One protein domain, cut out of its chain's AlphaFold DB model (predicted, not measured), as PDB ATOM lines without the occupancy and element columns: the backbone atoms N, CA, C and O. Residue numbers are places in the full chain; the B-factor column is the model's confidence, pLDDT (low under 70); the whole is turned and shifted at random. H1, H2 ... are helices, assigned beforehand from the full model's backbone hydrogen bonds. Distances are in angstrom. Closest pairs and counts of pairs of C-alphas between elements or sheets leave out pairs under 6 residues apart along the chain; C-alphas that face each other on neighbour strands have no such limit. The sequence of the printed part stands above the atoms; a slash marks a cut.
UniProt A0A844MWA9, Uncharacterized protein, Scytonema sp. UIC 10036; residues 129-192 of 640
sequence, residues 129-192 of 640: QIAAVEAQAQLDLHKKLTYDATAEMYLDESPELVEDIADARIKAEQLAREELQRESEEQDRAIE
ATOM      1  N   GLN A 129     132.525  42.240  55.611       78.62
ATOM      2  CA  GLN A 129     133.770  41.891  54.918       78.62
ATOM      3  C   GLN A 129     133.696  42.173  53.415       78.62
ATOM      4  O   GLN A 129     134.633  42.748  52.870       78.62
ATOM      5  N   ILE A 130     132.584  41.830  52.755       76.56
ATOM      6  CA  ILE A 130     132.369  42.159  51.337       76.56
ATOM      7  C   ILE A 130     132.449  43.677  51.129       76.56
ATOM      8  O   ILE A 130     133.191  44.126  50.262       76.56
ATOM      9  N   ALA A 131     131.781  44.466  51.976       80.12
ATOM     10  CA  ALA A 131     131.835  45.925  51.896       80.12
ATOM     11  C   ALA A 131     133.257  46.483  52.114       80.12
ATOM     12  O   ALA A 131     133.655  47.430  51.439       80.12
ATOM     13  N   ALA A 132     134.045  45.890  53.018       78.06
ATOM     14  CA  ALA A 132     135.436  46.289  53.238       78.06
ATOM     15  C   ALA A 132     136.334  45.971  52.028       78.06
ATOM     16  O   ALA A 132     137.166  46.794  51.651       78.06
ATOM     17  N   VAL A 133     136.145  44.808  51.394       79.88
ATOM     18  CA  VAL A 133     136.868  44.428  50.167       79.88
ATOM     19  C   VAL A 133     136.485  45.344  49.002       79.88
ATOM     20  O   VAL A 133     137.363  45.807  48.279       79.88
ATOM     21  N   GLU A 134     135.198  45.658  48.842       84.25
ATOM     22  CA  GLU A 134     134.724  46.596  47.819       84.25
ATOM     23  C   GLU A 134     135.284  48.010  48.037       84.25
ATOM     24  O   GLU A 134     135.746  48.637  47.083       84.25
ATOM     25  N   ALA A 135     135.320  48.496  49.283       80.69
ATOM     26  CA  ALA A 135     135.910  49.793  49.619       80.69
ATOM     27  C   ALA A 135     137.422  49.835  49.335       80.69
ATOM     28  O   ALA A 135     137.923  50.823  48.795       80.69
ATOM     29  N   GLN A 136     138.146  48.753  49.640       78.38
ATOM     30  CA  GLN A 136     139.572  48.647  49.331       78.38
ATOM     31  C   GLN A 136     139.818  48.640  47.815       78.38
ATOM     32  O   GLN A 136     140.672  49.378  47.332       78.38
ATOM     33  N   ALA A 137     139.020  47.888  47.051       80.12
ATOM     34  CA  ALA A 137     139.109  47.869  45.593       80.12
ATOM     35  C   ALA A 137     138.827  49.250  44.972       80.12
ATOM     36  O   ALA A 137     139.494  49.649  44.017       80.12
ATOM     37  N   GLN A 138     137.874  50.008  45.526       83.75
ATOM     38  CA  GLN A 138     137.611  51.389  45.108       83.75
ATOM     39  C   GLN A 138     138.780  52.327  45.429       83.75
ATOM     40  O   GLN A 138     139.127  53.168  44.599       83.75
ATOM     41  N   LEU A 139     139.409  52.176  46.598       81.62
ATOM     42  CA  LEU A 139     140.588  52.956  46.975       81.62
ATOM     43  C   LEU A 139     141.771  52.670  46.042       81.62
ATOM     44  O   LEU A 139     142.441  53.604  45.604       81.62
ATOM     45  N   ASP A 140     142.016  51.403  45.717       79.56
ATOM     46  CA  ASP A 140     143.110  51.007  44.829       79.56
ATOM     47  C   ASP A 140     142.859  51.472  43.388       79.56
ATOM     48  O   ASP A 140     143.777  51.965  42.729       79.56
ATOM     49  N   LEU A 141     141.604  51.430  42.925       85.44
ATOM     50  CA  LEU A 141     141.210  52.027  41.649       85.44
ATOM     51  C   LEU A 141     141.434  53.545  41.641       85.44
ATOM     52  O   LEU A 141     141.957  54.077  40.665       85.44
ATOM     53  N   HIS A 142     141.069  54.244  42.720       81.81
ATOM     54  CA  HIS A 142     141.290  55.684  42.832       81.81
ATOM     55  C   HIS A 142     142.781  56.026  42.825       81.81
ATOM     56  O   HIS A 142     143.195  56.878  42.049       81.81
ATOM     57  N   LYS A 143     143.601  55.317  43.615       77.38
ATOM     58  CA  LYS A 143     145.063  55.477  43.598       77.38
ATOM     59  C   LYS A 143     145.617  55.291  42.194       77.38
ATOM     60  O   LYS A 143     146.389  56.129  41.748       77.38
ATOM     61  N   LYS A 144     145.196  54.236  41.491       82.44
ATOM     62  CA  LYS A 144     145.624  53.971  40.116       82.44
ATOM     63  C   LYS A 144     145.272  55.125  39.178       82.44
ATOM     64  O   LYS A 144     146.150  55.602  38.479       82.44
ATOM     65  N   LEU A 145     144.030  55.611  39.211       81.75
ATOM     66  CA  LEU A 145     143.605  56.750  38.390       81.75
ATOM     67  C   LEU A 145     144.398  58.023  38.707       81.75
ATOM     68  O   LEU A 145     144.747  58.764  37.794       81.75
ATOM     69  N   THR A 146     144.714  58.271  39.979       77.06
ATOM     70  CA  THR A 146     145.540  59.414  40.381       77.06
ATOM     71  C   THR A 146     146.975  59.254  39.890       77.06
ATOM     72  O   THR A 146     147.522  60.200  39.334       77.06
ATOM     73  N   TYR A 147     147.580  58.069  40.031       74.75
ATOM     74  CA  TYR A 147     148.917  57.800  39.498       74.75
ATOM     75  C   TYR A 147     148.961  57.943  37.977       74.75
ATOM     76  O   TYR A 147     149.858  58.613  37.480       74.75
ATOM     77  N   ASP A 148     147.975  57.397  37.261       75.44
ATOM     78  CA  ASP A 148     147.879  57.502  35.802       75.44
ATOM     79  C   ASP A 148     147.733  58.975  35.366       75.44
ATOM     80  O   ASP A 148     148.458  59.423  34.481       75.44
ATOM     81  N   ALA A 149     146.890  59.767  36.041       75.69
ATOM     82  CA  ALA A 149     146.730  61.196  35.751       75.69
ATOM     83  C   ALA A 149     147.987  62.023  36.074       75.69
ATOM     84  O   ALA A 149     148.326  62.963  35.355       75.69
ATOM     85  N   THR A 150     148.698  61.677  37.153       72.38
ATOM     86  CA  THR A 150     149.953  62.358  37.512       72.38
ATOM     87  C   THR A 150     151.057  61.994  36.518       72.38
ATOM     88  O   THR A 150     151.822  62.859  36.106       72.38
ATOM     89  N   ALA A 151     151.117  60.728  36.097       71.69
ATOM     90  CA  ALA A 151     152.043  60.267  35.074       71.69
ATOM     91  C   ALA A 151     151.775  60.961  33.730       71.69
ATOM     92  O   ALA A 151     152.726  61.433  33.120       71.69
ATOM     93  N   GLU A 152     150.514  61.109  33.306       75.38
ATOM     94  CA  GLU A 152     150.163  61.884  32.105       75.38
ATOM     95  C   GLU A 152     150.645  63.340  32.188       75.38
ATOM     96  O   GLU A 152     151.235  63.832  31.230       75.38
ATOM     97  N   MET A 153     150.494  64.009  33.340       74.12
ATOM     98  CA  MET A 153     151.023  65.368  33.526       74.12
ATOM     99  C   MET A 153     152.551  65.445  33.379       74.12
ATOM    100  O   MET A 153     153.057  66.374  32.754       74.12
ATOM    101  N   TYR A 154     153.294  64.480  33.929       71.44
ATOM    102  CA  TYR A 154     154.756  64.441  33.795       71.44
ATOM    103  C   TYR A 154     155.214  64.091  32.373       71.44
ATOM    104  O   TYR A 154     156.259  64.562  31.923       71.44
ATOM    105  N   LEU A 155     154.431  63.288  31.650       70.94
ATOM    106  CA  LEU A 155     154.702  62.926  30.259       70.94
ATOM    107  C   LEU A 155     154.494  64.116  29.306       70.94
ATOM    108  O   LEU A 155     155.258  64.257  28.352       70.94
ATOM    109  N   ASP A 156     153.541  65.009  29.597       75.44
ATOM    110  CA  ASP A 156     153.355  66.271  28.860       75.44
ATOM    111  C   ASP A 156     154.540  67.244  29.042       75.44
ATOM    112  O   ASP A 156     154.869  68.005  28.128       75.44
ATOM    113  N   GLU A 157     155.218  67.210  30.195       79.19
ATOM    114  CA  GLU A 157     156.391  68.052  30.475       79.19
ATOM    115  C   GLU A 157     157.709  67.477  29.925       79.19
ATOM    116  O   GLU A 157     158.707  68.195  29.827       79.19
ATOM    117  N   SER A 158     157.756  66.191  29.567       77.88
ATOM    118  CA  SER A 158     158.977  65.517  29.102       77.88
ATOM    119  C   SER A 158     158.671  64.387  28.106       77.88
ATOM    120  O   SER A 158     158.732  63.207  28.461       77.88
ATOM    121  N   PRO A 159     158.394  64.719  26.830       76.12
ATOM    122  CA  PRO A 159     157.956  63.750  25.822       76.12
ATOM    123  C   PRO A 159     159.002  62.675  25.481       76.12
ATOM    124  O   PRO A 159     158.646  61.618  24.967       76.12
ATOM    125  N   GLU A 160     160.280  62.909  25.784       78.25
ATOM    126  CA  GLU A 160     161.366  61.944  25.551       78.25
ATOM    127  C   GLU A 160     161.312  60.739  26.516       78.25
ATOM    128  O   GLU A 160     161.775  59.661  26.168       78.25
ATOM    129  N   LEU A 161     160.679  60.876  27.691       71.19
ATOM    130  CA  LEU A 161     160.528  59.794  28.681       71.19
ATOM    131  C   LEU A 161     159.352  58.846  28.382       71.19
ATOM    132  O   LEU A 161     159.211  57.804  29.025       71.19
ATOM    133  N   VAL A 162     158.498  59.195  27.416       69.88
ATOM    134  CA  VAL A 162     157.278  58.440  27.093       69.88
ATOM    135  C   VAL A 162     157.603  57.067  26.503       69.88
ATOM    136  O   VAL A 162     156.958  56.084  26.869       69.88
ATOM    137  N   GLU A 163     158.604  56.982  25.622       74.31
ATOM    138  CA  GLU A 163     159.025  55.710  25.012       74.31
ATOM    139  C   GLU A 163     159.660  54.770  26.047       74.31
ATOM    140  O   GLU A 163     159.253  53.612  26.146       74.31
ATOM    141  N   ASP A 164     160.557  55.280  26.895       74.81
ATOM    142  CA  ASP A 164     161.243  54.472  27.914       74.81
ATOM    143  C   ASP A 164     160.271  53.903  28.964       74.81
ATOM    144  O   ASP A 164     160.392  52.749  29.391       74.81
ATOM    145  N   ILE A 165     159.262  54.686  29.365       72.25
ATOM    146  CA  ILE A 165     158.237  54.249  30.325       72.25
ATOM    147  C   ILE A 165     157.267  53.245  29.683       72.25
ATOM    148  O   ILE A 165     156.861  52.280  30.341       72.25
ATOM    149  N   ALA A 166     156.908  53.425  28.408       72.81
ATOM    150  CA  ALA A 166     156.056  52.483  27.686       72.81
ATOM    151  C   ALA A 166     156.728  51.106  27.544       72.81
ATOM    152  O   ALA A 166     156.098  50.082  27.830       72.81
ATOM    153  N   ASP A 167     158.016  51.078  27.201       77.31
ATOM    154  CA  ASP A 167     158.790  49.842  27.080       77.31
ATOM    155  C   ASP A 167     158.992  49.150  28.437       77.31
ATOM    156  O   ASP A 167     158.817  47.929  28.554       77.31
ATOM    157  N   ALA A 168     159.275  49.916  29.497       72.38
ATOM    158  CA  ALA A 168     159.368  49.382  30.855       72.38
ATOM    159  C   ALA A 168     158.040  48.758  31.323       72.38
ATOM    160  O   ALA A 168     158.033  47.682  31.930       72.38
ATOM    161  N   ARG A 169     156.907  49.388  30.991       74.75
ATOM    162  CA  ARG A 169     155.571  48.885  31.328       74.75
ATOM    163  C   ARG A 169     155.235  47.590  30.589       74.75
ATOM    164  O   ARG A 169     154.759  46.649  31.223       74.75
ATOM    165  N   ILE A 170     155.510  47.505  29.287       80.31
ATOM    166  CA  ILE A 170     155.285  46.280  28.498       80.31
ATOM    167  C   ILE A 170     156.104  45.117  29.075       80.31
ATOM    168  O   ILE A 170     155.592  44.005  29.227       80.31
ATOM    169  N   LYS A 171     157.356  45.386  29.463       82.81
ATOM    170  CA  LYS A 171     158.248  44.386  30.059       82.81
ATOM    171  C   LYS A 171     157.764  43.915  31.433       82.81
ATOM    172  O   LYS A 171     157.807  42.717  31.712       82.81
ATOM    173  N   ALA A 172     157.254  44.822  32.267       71.25
ATOM    174  CA  ALA A 172     156.670  44.479  33.563       71.25
ATOM    175  C   ALA A 172     155.372  43.658  33.424       71.25
ATOM    176  O   ALA A 172     155.182  42.673  34.137       71.25
ATOM    177  N   GLU A 173     154.500  44.011  32.471       78.06
ATOM    178  CA  GLU A 173     153.266  43.263  32.194       78.06
ATOM    179  C   GLU A 173     153.547  41.848  31.650       78.06
ATOM    180  O   GLU A 173     152.812  40.912  31.977       78.06
ATOM    181  N   GLN A 174     154.609  41.662  30.857       83.31
ATOM    182  CA  GLN A 174     155.055  40.332  30.422       83.31
ATOM    183  C   GLN A 174     155.562  39.482  31.590       83.31
ATOM    184  O   GLN A 174     155.107  38.347  31.740       83.31
ATOM    185  N   LEU A 175     156.421  40.040  32.450       81.38
ATOM    186  CA  LEU A 175     156.977  39.317  33.601       81.38
ATOM    187  C   LEU A 175     155.873  38.840  34.563       81.38
ATOM    188  O   LEU A 175     155.875  37.695  35.007       81.38
ATOM    189  N   ALA A 176     154.875  39.693  34.813       70.88
ATOM    190  CA  ALA A 176     153.739  39.359  35.669       70.88
ATOM    191  C   ALA A 176     152.863  38.225  35.097       70.88
ATOM    192  O   ALA A 176     152.319  37.419  35.852       70.88
ATOM    193  N   ARG A 177     152.719  38.135  33.766       79.50
ATOM    194  CA  ARG A 177     151.971  37.040  33.120       79.50
ATOM    195  C   ARG A 177     152.714  35.710  33.189       79.50
ATOM    196  O   ARG A 177     152.071  34.682  33.387       79.50
ATOM    197  N   GLU A 178     154.036  35.729  33.037       84.88
ATOM    198  CA  GLU A 178     154.875  34.530  33.145       84.88
ATOM    199  C   GLU A 178     154.857  33.954  34.569       84.88
ATOM    200  O   GLU A 178     154.742  32.740  34.746       84.88
ATOM    201  N   GLU A 179     154.885  34.814  35.590       74.31
ATOM    202  CA  GLU A 179     154.811  34.401  36.996       74.31
ATOM    203  C   GLU A 179     153.460  33.750  37.338       74.31
ATOM    204  O   GLU A 179     153.426  32.650  37.891       74.31
ATOM    205  N   LEU A 180     152.348  34.362  36.910       71.75
ATOM    206  CA  LEU A 180     151.001  33.820  37.121       71.75
ATOM    207  C   LEU A 180     150.819  32.440  36.460       71.75
ATOM    208  O   LEU A 180     150.146  31.557  36.996       71.75
ATOM    209  N   GLN A 181     151.424  32.239  35.286       79.06
ATOM    210  CA  GLN A 181     151.369  30.962  34.578       79.06
ATOM    211  C   GLN A 181     152.168  29.873  35.314       79.06
ATOM    212  O   GLN A 181     151.699  28.740  35.426       79.06
ATOM    213  N   ARG A 182     153.326  30.224  35.887       81.38
ATOM    214  CA  ARG A 182     154.160  29.313  36.685       81.38
ATOM    215  C   ARG A 182     153.448  28.832  37.955       81.38
ATOM    216  O   ARG A 182     153.505  27.645  38.270       81.38
ATOM    217  N   GLU A 183     152.742  29.723  38.652       65.44
ATOM    218  CA  GLU A 183     151.970  29.379  39.856       65.44
ATOM    219  C   GLU A 183     150.802  28.427  39.550       65.44
ATOM    220  O   GLU A 183     150.573  27.458  40.280       65.44
ATOM    221  N   SER A 184     150.101  28.646  38.430       68.75
ATOM    222  CA  SER A 184     149.028  27.750  37.977       68.75
ATOM    223  C   SER A 184     149.544  26.333  37.691       68.75
ATOM    224  O   SER A 184     148.887  25.354  38.044       68.75
ATOM    225  N   GLU A 185     150.725  26.204  37.079       74.00
ATOM    226  CA  GLU A 185     151.332  24.905  36.763       74.00
ATOM    227  C   GLU A 185     151.803  24.143  38.018       74.00
ATOM    228  O   GLU A 185     151.704  22.912  38.074       74.00
ATOM    229  N   GLU A 186     152.285  24.842  39.052       60.22
ATOM    230  CA  GLU A 186     152.637  24.226  40.342       60.22
ATOM    231  C   GLU A 186     151.404  23.705  41.091       60.22
ATOM    232  O   GLU A 186     151.438  22.613  41.673       60.22
ATOM    233  N   GLN A 187     150.293  24.441  41.030       52.47
ATOM    234  CA  GLN A 187     149.039  24.047  41.666       52.47
ATOM    235  C   GLN A 187     148.441  22.778  41.031       52.47
ATOM    236  O   GLN A 187     147.983  21.883  41.749       52.47
ATOM    237  N   ASP A 188     148.519  22.643  39.705       59.53
ATOM    238  CA  ASP A 188     148.050  21.450  38.992       59.53
ATOM    239  C   ASP A 188     148.884  20.198  39.326       59.53
ATOM    240  O   ASP A 188     148.327  19.112  39.531       59.53
ATOM    241  N   ARG A 189     150.209  20.343  39.495       55.69
ATOM    242  CA  ARG A 189     151.099  19.241  39.919       55.69
ATOM    243  C   ARG A 189     150.809  18.759  41.340       55.69
ATOM    244  O   ARG A 189     150.836  17.554  41.601       55.69
ATOM    245  N   ALA A 190     150.499  19.670  42.261       46.06
ATOM    246  CA  ALA A 190     150.151  19.319  43.640       46.06
ATOM    247  C   ALA A 190     148.843  18.504  43.718       46.06
ATOM    248  O   ALA A 190     148.732  17.554  44.499       46.06
ATOM    249  N   ILE A 191     147.868  18.828  42.864       48.12
ATOM    250  CA  ILE A 191     146.592  18.105  42.759       48.12
ATOM    251  C   ILE A 191     146.787  16.700  42.162       48.12
ATOM    252  O   ILE A 191     146.079  15.765  42.547       48.12
ATOM    253  N   GLU A 192     147.737  16.521  41.242       47.16
ATOM    254  CA  GLU A 192     148.064  15.217  40.651       47.16
ATOM    255  C   GLU A 192     148.740  14.272  41.661       47.16
ATOM    256  O   GLU A 192     148.348  13.109  41.786       47.16
TER     257      GLU A 192
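Overview. This is residues 129 to 192 of the 640 residues of an uncharacterized protein of Scytonema sp. UIC 10036 (UniProt A0A844MWA9). Two long helices, H2 and H1, meet near their ends as a narrow, flat V, joined by a tight link at the corner, and their arms spread apart and stick out with residues 166 to 192 and 129 to 150 standing free. The 64 printed residues hold two named helices, H1 then H2, and no named strand: all helix. The whole is extended, with a radius of gyration of the C-alphas of 17.6 A and spans of 54 by 34 by 5 A.

Arrangement. H2, residues 161 to 192, and H1, residues 129 to 157, are close but not clearly touching, with 2 pairs of C-alphas within 8 A. Their closest C-alphas, those of Val 162 and Leu 155, are 6.1 A apart. They run opposite ways at a shallow tilt of 30 degrees. In both helices every O i to N i+4 pair is within hydrogen-bond range.

Along the chain. H2 runs 47.8 A from C-alpha 161 at (160.528, 59.794, 28.681) to C-alpha 192 at (148.064, 15.217, 40.651). H1, 42.4 A long, begins at C-alpha 129 at (133.770, 41.891, 54.918).

Size, cuts and confidence. The C-alphas farthest apart, those of Glu 157 and Glu 192, are 54.4 A apart. The printed part has no cut. The pLDDT is under 70 at residues 162, 183 to 184 and 186 to 192.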